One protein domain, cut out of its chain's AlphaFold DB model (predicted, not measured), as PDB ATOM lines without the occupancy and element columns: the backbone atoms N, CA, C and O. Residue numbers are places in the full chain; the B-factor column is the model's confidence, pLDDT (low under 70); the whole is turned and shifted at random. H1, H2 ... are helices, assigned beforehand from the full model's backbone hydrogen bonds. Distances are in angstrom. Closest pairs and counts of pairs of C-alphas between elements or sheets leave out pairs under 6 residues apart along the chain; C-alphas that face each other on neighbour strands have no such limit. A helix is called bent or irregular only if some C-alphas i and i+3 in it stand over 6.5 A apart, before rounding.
ATOM      1  N   PRO A   2     353.169 388.391 215.310       59.25
ATOM      2  CA  PRO A   2     353.506 389.767 215.673       59.25
ATOM      3  C   PRO A   2     354.466 389.780 216.872       59.25
ATOM      4  O   PRO A   2     354.433 388.883 217.710       59.25
ATOM      5  N   ILE A   3     355.347 390.778 216.921       64.38
ATOM      6  CA  ILE A   3     356.216 391.018 218.075       64.38
ATOM      7  C   ILE A   3     355.333 391.536 219.217       64.38
ATOM      8  O   ILE A   3     354.650 392.546 219.042       64.38
ATOM      9  N   GLY A   4     355.335 390.850 220.359       60.25
ATOM     10  CA  GLY A   4     354.627 391.239 221.577       60.25
ATOM     11  C   GLY A   4     355.565 391.240 222.783       60.25
ATOM     12  O   GLY A   4     356.737 390.883 222.666       60.25
ATOM     13  N   TYR A   5     355.066 391.676 223.934       70.25
ATOM     14  CA  TYR A   5     355.793 391.623 225.203       70.25
ATOM     15  C   TYR A   5     354.886 391.039 226.284       70.25
ATOM     16  O   TYR A   5     353.678 391.285 226.265       70.25
ATOM     17  N   ASP A   6     355.455 390.245 227.189       71.12
ATOM     18  CA  ASP A   6     354.725 389.658 228.318       71.12
ATOM     19  C   ASP A   6     354.422 390.692 229.427       71.12
ATOM     20  O   ASP A   6     354.681 391.890 229.281       71.12
ATOM     21  N   SER A   7     353.828 390.241 230.539       68.88
ATOM     22  CA  SER A   7     353.511 391.096 231.696       68.88
ATOM     23  C   SER A   7     354.739 391.726 232.353       68.88
ATOM     24  O   SER A   7     354.606 392.774 232.981       68.88
ATOM     25  N   ASP A   8     355.910 391.118 232.172       68.38
ATOM     26  CA  ASP A   8     357.188 391.558 232.735       68.38
ATOM     27  C   ASP A   8     357.992 392.411 231.736       68.38
ATOM     28  O   ASP A   8     359.154 392.758 231.975       68.38
ATOM     29  N   CYS A   9     357.353 392.774 230.619       73.06
ATOM     30  CA  CYS A   9     357.933 393.503 229.508       73.06
ATOM     31  C   CYS A   9     359.174 392.823 228.914       73.06
ATOM     32  O   CYS A   9     360.098 393.519 228.496       73.06
ATOM     33  N   ASN A  10     359.176 391.492 228.791       73.06
ATOM     34  CA  ASN A  10     360.161 390.776 227.977       73.06
ATOM     35  C   ASN A  10     359.633 390.543 226.555       73.06
ATOM     36  O   ASN A  10     358.453 390.228 226.362       73.06
ATOM     37  N   LEU A  11     360.513 390.668 225.555       69.56
ATOM     38  CA  LEU A  11     360.187 390.430 224.146       69.56
ATOM     39  C   LEU A  11     359.707 388.985 223.946       69.56
ATOM     40  O   LEU A  11     360.436 388.030 224.214       69.56
ATOM     41  N   SER A  12     358.499 388.816 223.418       68.62
ATOM     42  CA  SER A  12     357.916 387.503 223.168       68.62
ATOM     43  C   SER A  12     357.081 387.485 221.892       68.62
ATOM     44  O   SER A  12     356.124 388.237 221.710       68.62
ATOM     45  N   TYR A  13     357.405 386.551 221.000       65.94
ATOM     46  CA  TYR A  13     356.652 386.318 219.764       65.94
ATOM     47  C   TYR A  13     355.332 385.561 219.996       65.94
ATOM     48  O   TYR A  13     354.611 385.298 219.037       65.94
ATOM     49  N   ALA A  14     355.025 385.190 221.245       58.06
ATOM     50  CA  ALA A  14     353.858 384.391 221.618       58.06
ATOM     51  C   ALA A  14     352.698 385.215 222.210       58.06
ATOM     52  O   ALA A  14     351.676 384.641 222.583       58.06
ATOM     53  N   VAL A  15     352.833 386.541 222.317       62.78
ATOM     54  CA  VAL A  15     351.843 387.388 222.996       62.78
ATOM     55  C   VAL A  15     351.001 388.157 221.979       62.78
ATOM     56  O   VAL A  15     351.527 388.798 221.071       62.78
ATOM     57  N   SER A  16     349.675 388.103 222.129       67.00
ATOM     58  CA  SER A  16     348.721 388.783 221.239       67.00
ATOM     59  C   SER A  16     348.495 390.262 221.575       67.00
ATOM     60  O   SER A  16     347.858 390.969 220.797       67.00
ATOM     61  N   TYR A  17     348.960 390.726 222.739       65.12
ATOM     62  CA  TYR A  17     348.749 392.080 223.247       65.12
ATOM     63  C   TYR A  17     349.896 392.529 224.163       65.12
ATOM     64  O   TYR A  17     350.309 391.788 225.046       65.12
ATOM     65  N   THR A  18     350.354 393.767 223.993       68.94
ATOM     66  CA  THR A  18     351.398 394.382 224.822       68.94
ATOM     67  C   THR A  18     350.761 395.202 225.951       68.94
ATOM     68  O   THR A  18     349.990 396.121 225.651       68.94
ATOM     69  N   PRO A  19     351.097 394.954 227.233       76.06
ATOM     70  CA  PRO A  19     350.646 395.793 228.340       76.06
ATOM     71  C   PRO A  19     351.028 397.265 228.138       76.06
ATOM     72  O   PRO A  19     352.115 397.574 227.650       76.06
ATOM     73  N   ARG A  20     350.170 398.204 228.567       71.88
ATOM     74  CA  ARG A  20     350.473 399.648 228.473       71.88
ATOM     75  C   ARG A  20     351.795 400.027 229.146       71.88
ATOM     76  O   ARG A  20     352.493 400.890 228.626       71.88
ATOM     77  N   SER A  21     352.145 399.368 230.250       70.88
ATOM     78  CA  SER A  21     353.421 399.548 230.957       70.88
ATOM     79  C   SER A  21     354.642 399.259 230.080       70.88
ATOM     80  O   SER A  21     355.689 399.862 230.283       70.88
ATOM     81  N   CYS A  22     354.504 398.397 229.070       79.12
ATOM     82  CA  CYS A  22     355.594 397.982 228.193       79.12
ATOM     83  C   CYS A  22     355.646 398.770 226.876       79.12
ATOM     84  O   CYS A  22     356.603 398.628 226.117       79.12
ATOM     85  N   TYR A  23     354.638 399.601 226.578       79.44
ATOM     86  CA  TYR A  23     354.487 400.241 225.265       79.44
ATOM     87  C   TYR A  23     355.710 401.073 224.858       79.44
ATOM     88  O   TYR A  23     356.134 401.015 223.705       79.44
ATOM     89  N   ALA A  24     356.311 401.799 225.806       82.62
ATOM     90  CA  ALA A  24     357.507 402.600 225.556       82.62
ATOM     91  C   ALA A  24     358.710 401.744 225.116       82.62
ATOM     92  O   ALA A  24     359.393 402.110 224.162       82.62
ATOM     93  N   LEU A  25     358.925 400.584 225.754       82.31
ATOM     94  CA  LEU A  25     360.011 399.655 225.418       82.31
ATOM     95  C   LEU A  25     359.836 399.096 224.004       82.31
ATOM     96  O   LEU A  25     360.745 399.185 223.181       82.31
ATOM     97  N   VAL A  26     358.632 398.606 223.690       81.69
ATOM     98  CA  VAL A  26     358.309 398.053 222.362       81.69
ATOM     99  C   VAL A  26     358.541 399.091 221.280       81.69
ATOM    100  O   VAL A  26     359.182 398.825 220.264       81.69
ATOM    101  N   LYS A  27     358.005 400.288 221.505       85.62
ATOM    102  CA  LYS A  27     358.077 401.379 220.551       85.62
ATOM    103  C   LYS A  27     359.524 401.784 220.289       85.62
ATOM    104  O   LYS A  27     359.923 401.850 219.130       85.62
ATOM    105  N   LEU A  28     360.318 402.007 221.337       89.44
ATOM    106  CA  LEU A  28     361.716 402.404 221.180       89.44
ATOM    107  C   LEU A  28     362.571 401.307 220.553       89.44
ATOM    108  O   LEU A  28     363.429 401.624 219.730       89.44
ATOM    109  N   HIS A  29     362.299 400.036 220.848       88.25
ATOM    110  CA  HIS A  29     362.950 398.917 220.173       88.25
ATOM    111  C   HIS A  29     362.690 398.948 218.657       88.25
ATOM    112  O   HIS A  29     363.628 398.889 217.862       88.25
ATOM    113  N   LEU A  30     361.425 399.105 218.245       87.31
ATOM    114  CA  LEU A  30     361.040 399.153 216.830       87.31
ATOM    115  C   LEU A  30     361.609 400.380 216.108       87.31
ATOM    116  O   LEU A  30     362.128 400.246 215.000       87.31
ATOM    117  N   ILE A  31     361.537 401.559 216.731       90.56
ATOM    118  CA  ILE A  31     362.079 402.796 216.157       90.56
ATOM    119  C   ILE A  31     363.600 402.683 215.990       90.56
ATOM    120  O   ILE A  31     364.121 403.006 214.926       90.56
ATOM    121  N   SER A  32     364.305 402.154 216.995       93.06
ATOM    122  CA  SER A  32     365.760 401.960 216.935       93.06
ATOM    123  C   SER A  32     366.158 401.013 215.799       93.06
ATOM    124  O   SER A  32     367.071 401.321 215.037       93.06
ATOM    125  N   ALA A  33     365.434 399.903 215.624       91.19
ATOM    126  CA  ALA A  33     365.684 398.970 214.526       91.19
ATOM    127  C   ALA A  33     365.466 399.620 213.146       91.19
ATOM    128  O   ALA A  33     366.280 399.441 212.241       91.19
ATOM    129  N   GLN A  34     364.407 400.422 212.981       92.06
ATOM    130  CA  GLN A  34     364.141 401.149 211.728       92.06
ATOM    131  C   GLN A  34     365.187 402.231 211.432       92.06
ATOM    132  O   GLN A  34     365.466 402.519 210.271       92.06
ATOM    133  N   GLN A  35     365.794 402.795 212.474       93.81
ATOM    134  CA  GLN A  35     366.911 403.737 212.385       93.81
ATOM    135  C   GLN A  35     368.263 403.054 212.119       93.81
ATOM    136  O   GLN A  35     369.277 403.738 211.994       93.81
ATOM    137  N   GLY A  36     368.295 401.721 212.025       94.38
ATOM    138  CA  GLY A  36     369.506 400.952 211.748       94.38
ATOM    139  C   GLY A  36     370.365 400.654 212.979       94.38
ATOM    140  O   GLY A  36     371.507 400.223 212.825       94.38
ATOM    141  N   PHE A  37     369.853 400.860 214.197       95.12
ATOM    142  CA  PHE A  37     370.554 400.423 215.400       95.12
ATOM    143  C   PHE A  37     370.431 398.908 215.574       95.12
ATOM    144  O   PHE A  37     369.354 398.329 215.442       95.12
ATOM    145  N   ASN A  38     371.537 398.272 215.958       93.19
ATOM    146  CA  ASN A  38     371.576 396.834 216.245       93.19
ATOM    147  C   ASN A  38     370.897 396.466 217.578       93.19
ATOM    148  O   ASN A  38     370.694 395.285 217.857       93.19
ATOM    149  N   GLN A  39     370.589 397.458 218.418       90.19
ATOM    150  CA  GLN A  39     369.932 397.321 219.719       90.19
ATOM    151  C   GLN A  39     369.033 398.538 219.990       90.19
ATOM    152  O   GLN A  39     369.171 399.576 219.343       90.19
ATOM    153  N   SER A  40     368.117 398.417 220.955       91.62
ATOM    154  CA  SER A  40     367.285 399.539 221.411       91.62
ATOM    155  C   SER A  40     368.145 400.682 221.964       91.62
ATOM    156  O   SER A  40     369.070 400.445 222.740       91.62
ATOM    157  N   ARG A  41     367.796 401.931 221.626       93.56
ATOM    158  CA  ARG A  41     368.381 403.141 222.235       93.56
ATOM    159  C   ARG A  41     367.991 403.331 223.704       93.56
ATOM    160  O   ARG A  41     368.639 404.113 224.392       93.56
ATOM    161  N   LEU A  42     366.959 402.630 224.178       91.19
ATOM    162  CA  LEU A  42     366.614 402.516 225.595       91.19
ATOM    163  C   LEU A  42     367.133 401.170 226.120       91.19
ATOM    164  O   LEU A  42     366.547 400.142 225.765       91.19
ATOM    165  N   PRO A  43     368.214 401.158 226.922       89.50
ATOM    166  CA  PRO A  43     368.743 399.936 227.511       89.50
ATOM    167  C   PRO A  43     367.754 399.317 228.498       89.50
ATOM    168  O   PRO A  43     367.113 400.023 229.278       89.50
ATOM    169  N   GLU A  44     367.664 397.992 228.492       85.88
ATOM    170  CA  GLU A  44     366.871 397.241 229.462       85.88
ATOM    171  C   GLU A  44     367.722 396.876 230.682       85.88
ATOM    172  O   GLU A  44     368.887 396.497 230.556       85.88
ATOM    173  N   PHE A  45     367.128 396.964 231.871       87.00
ATOM    174  CA  PHE A  45     367.747 396.443 233.087       87.00
ATOM    175  C   PHE A  45     367.825 394.913 233.049       87.00
ATOM    176  O   PHE A  45     366.856 394.252 232.660       87.00
ATOM    177  N   THR A  46     368.928 394.343 233.545       90.00
ATOM    178  CA  THR A  46     368.982 392.906 233.857       90.00
ATOM    179  C   THR A  46     368.032 392.571 235.006       90.00
ATOM    180  O   THR A  46     367.609 393.451 235.760       90.00
ATOM    181  N   THR A  47     367.710 391.292 235.187       89.94
ATOM    182  CA  THR A  47     366.865 390.828 236.297       89.94
ATOM    183  C   THR A  47     367.410 391.268 237.659       89.94
ATOM    184  O   THR A  47     366.658 391.749 238.503       89.94
ATOM    185  N   GLU A  48     368.724 391.185 237.858       93.75
ATOM    186  CA  GLU A  48     369.394 391.580 239.100       93.75
ATOM    187  C   GLU A  48     369.291 393.092 239.334       93.75
ATOM    188  O   GLU A  48     369.063 393.533 240.459       93.75
ATOM    189  N   GLN A  49     369.411 393.894 238.273       93.38
ATOM    190  CA  GLN A  49     369.261 395.347 238.357       93.38
ATOM    191  C   GLN A  49     367.807 395.758 238.623       93.38
ATOM    192  O   GLN A  49     367.574 396.677 239.409       93.38
ATOM    193  N   LYS A  50     366.829 395.061 238.021       89.19
ATOM    194  CA  LYS A  50     365.400 395.264 238.315       89.19
ATOM    195  C   LYS A  50     365.131 395.026 239.804       89.19
ATOM    196  O   LYS A  50     364.537 395.884 240.446       89.19
ATOM    197  N   ILE A  51     365.638 393.921 240.361       91.56
ATOM    198  CA  ILE A  51     365.514 393.604 241.794       91.56
ATOM    199  C   ILE A  51     366.180 394.677 242.664       91.56
ATOM    200  O   ILE A  51     365.610 395.074 243.672       91.56
ATOM    201  N   LEU A  52     367.366 395.161 242.279       93.94
ATOM    202  CA  LEU A  52     368.106 396.163 243.052       93.94
ATOM    203  C   LEU A  52     367.345 397.492 243.200       93.94
ATOM    204  O   LEU A  52     367.411 398.117 244.254       93.94
ATOM    205  N   VAL A  53     366.663 397.941 242.143       92.56
ATOM    206  CA  VAL A  53     365.961 399.238 242.117       92.56
ATOM    207  C   VAL A  53     364.513 399.116 242.605       92.56
ATOM    208  O   VAL A  53     363.932 400.074 243.115       92.56
ATOM    209  N   GLN A  54     363.891 397.947 242.454       89.81
ATOM    210  CA  GLN A  54     362.500 397.756 242.841       89.81
ATOM    211  C   GLN A  54     362.315 397.950 244.352       89.81
ATOM    212  O   GLN A  54     362.896 397.243 245.167       89.81
ATOM    213  N   GLY A  55     361.456 398.903 244.724       89.75
ATOM    214  CA  GLY A  55     361.174 399.206 246.128       89.75
ATOM    215  C   GLY A  55     362.291 399.968 246.847       89.75
ATOM    216  O   GLY A  55     362.262 400.047 248.069       89.75
TER     217      GLY A  55
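What this domain is: This is residues 2 to 55 of the 205 residues of an uncharacterized protein of Daphnia pulex (UniProt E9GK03). One helix, H1, has the looped stretch of residues 2 to 19 gathered on one side of it, while the link after it folds back beside it and runs on to a short helix, H2, which sticks out with residues 46 to 52. The printed part has 54 residues, with two named helices, H1 then H2, and no named strand. The class is all helix, though the helices hold just 22 of the 54 residues. It is only just compact, close to loose, with a radius of gyration of the C-alphas of 11.9 A and spans of 34 by 25 by 16 A.

Where its parts are: H1, residues 20 to 34, measures 21.7 A from C-alpha 20 at (350.473, 399.648, 228.473) to C-alpha 34. It is irregular: C-alphas 21 and 24 are 7.4 A apart. H2, residues 47 to 53, ends with C-alpha 53 at (365.961, 399.238, 242.117).

How they stand to each other: H1 and H2 are apart, with no C-alpha of one within 8 A of the other. Residues 4 to 5 pair with residues 11 to 12, antiparallel. Each O i to N i+4 pair of H2 is within hydrogen-bond range; in H1, 9 of 11 are.

The domain as a whole: The C-alphas of Gly 36 and Gly 55, the two farthest apart, are separated by 35.4 A. The printed part has no cut, and the 12-residue link from H1 to H2 is long. Mean pLDDT of the printed part is 81.4; residues 2 to 4, 7 to 8 and 11 to 18 are under 70.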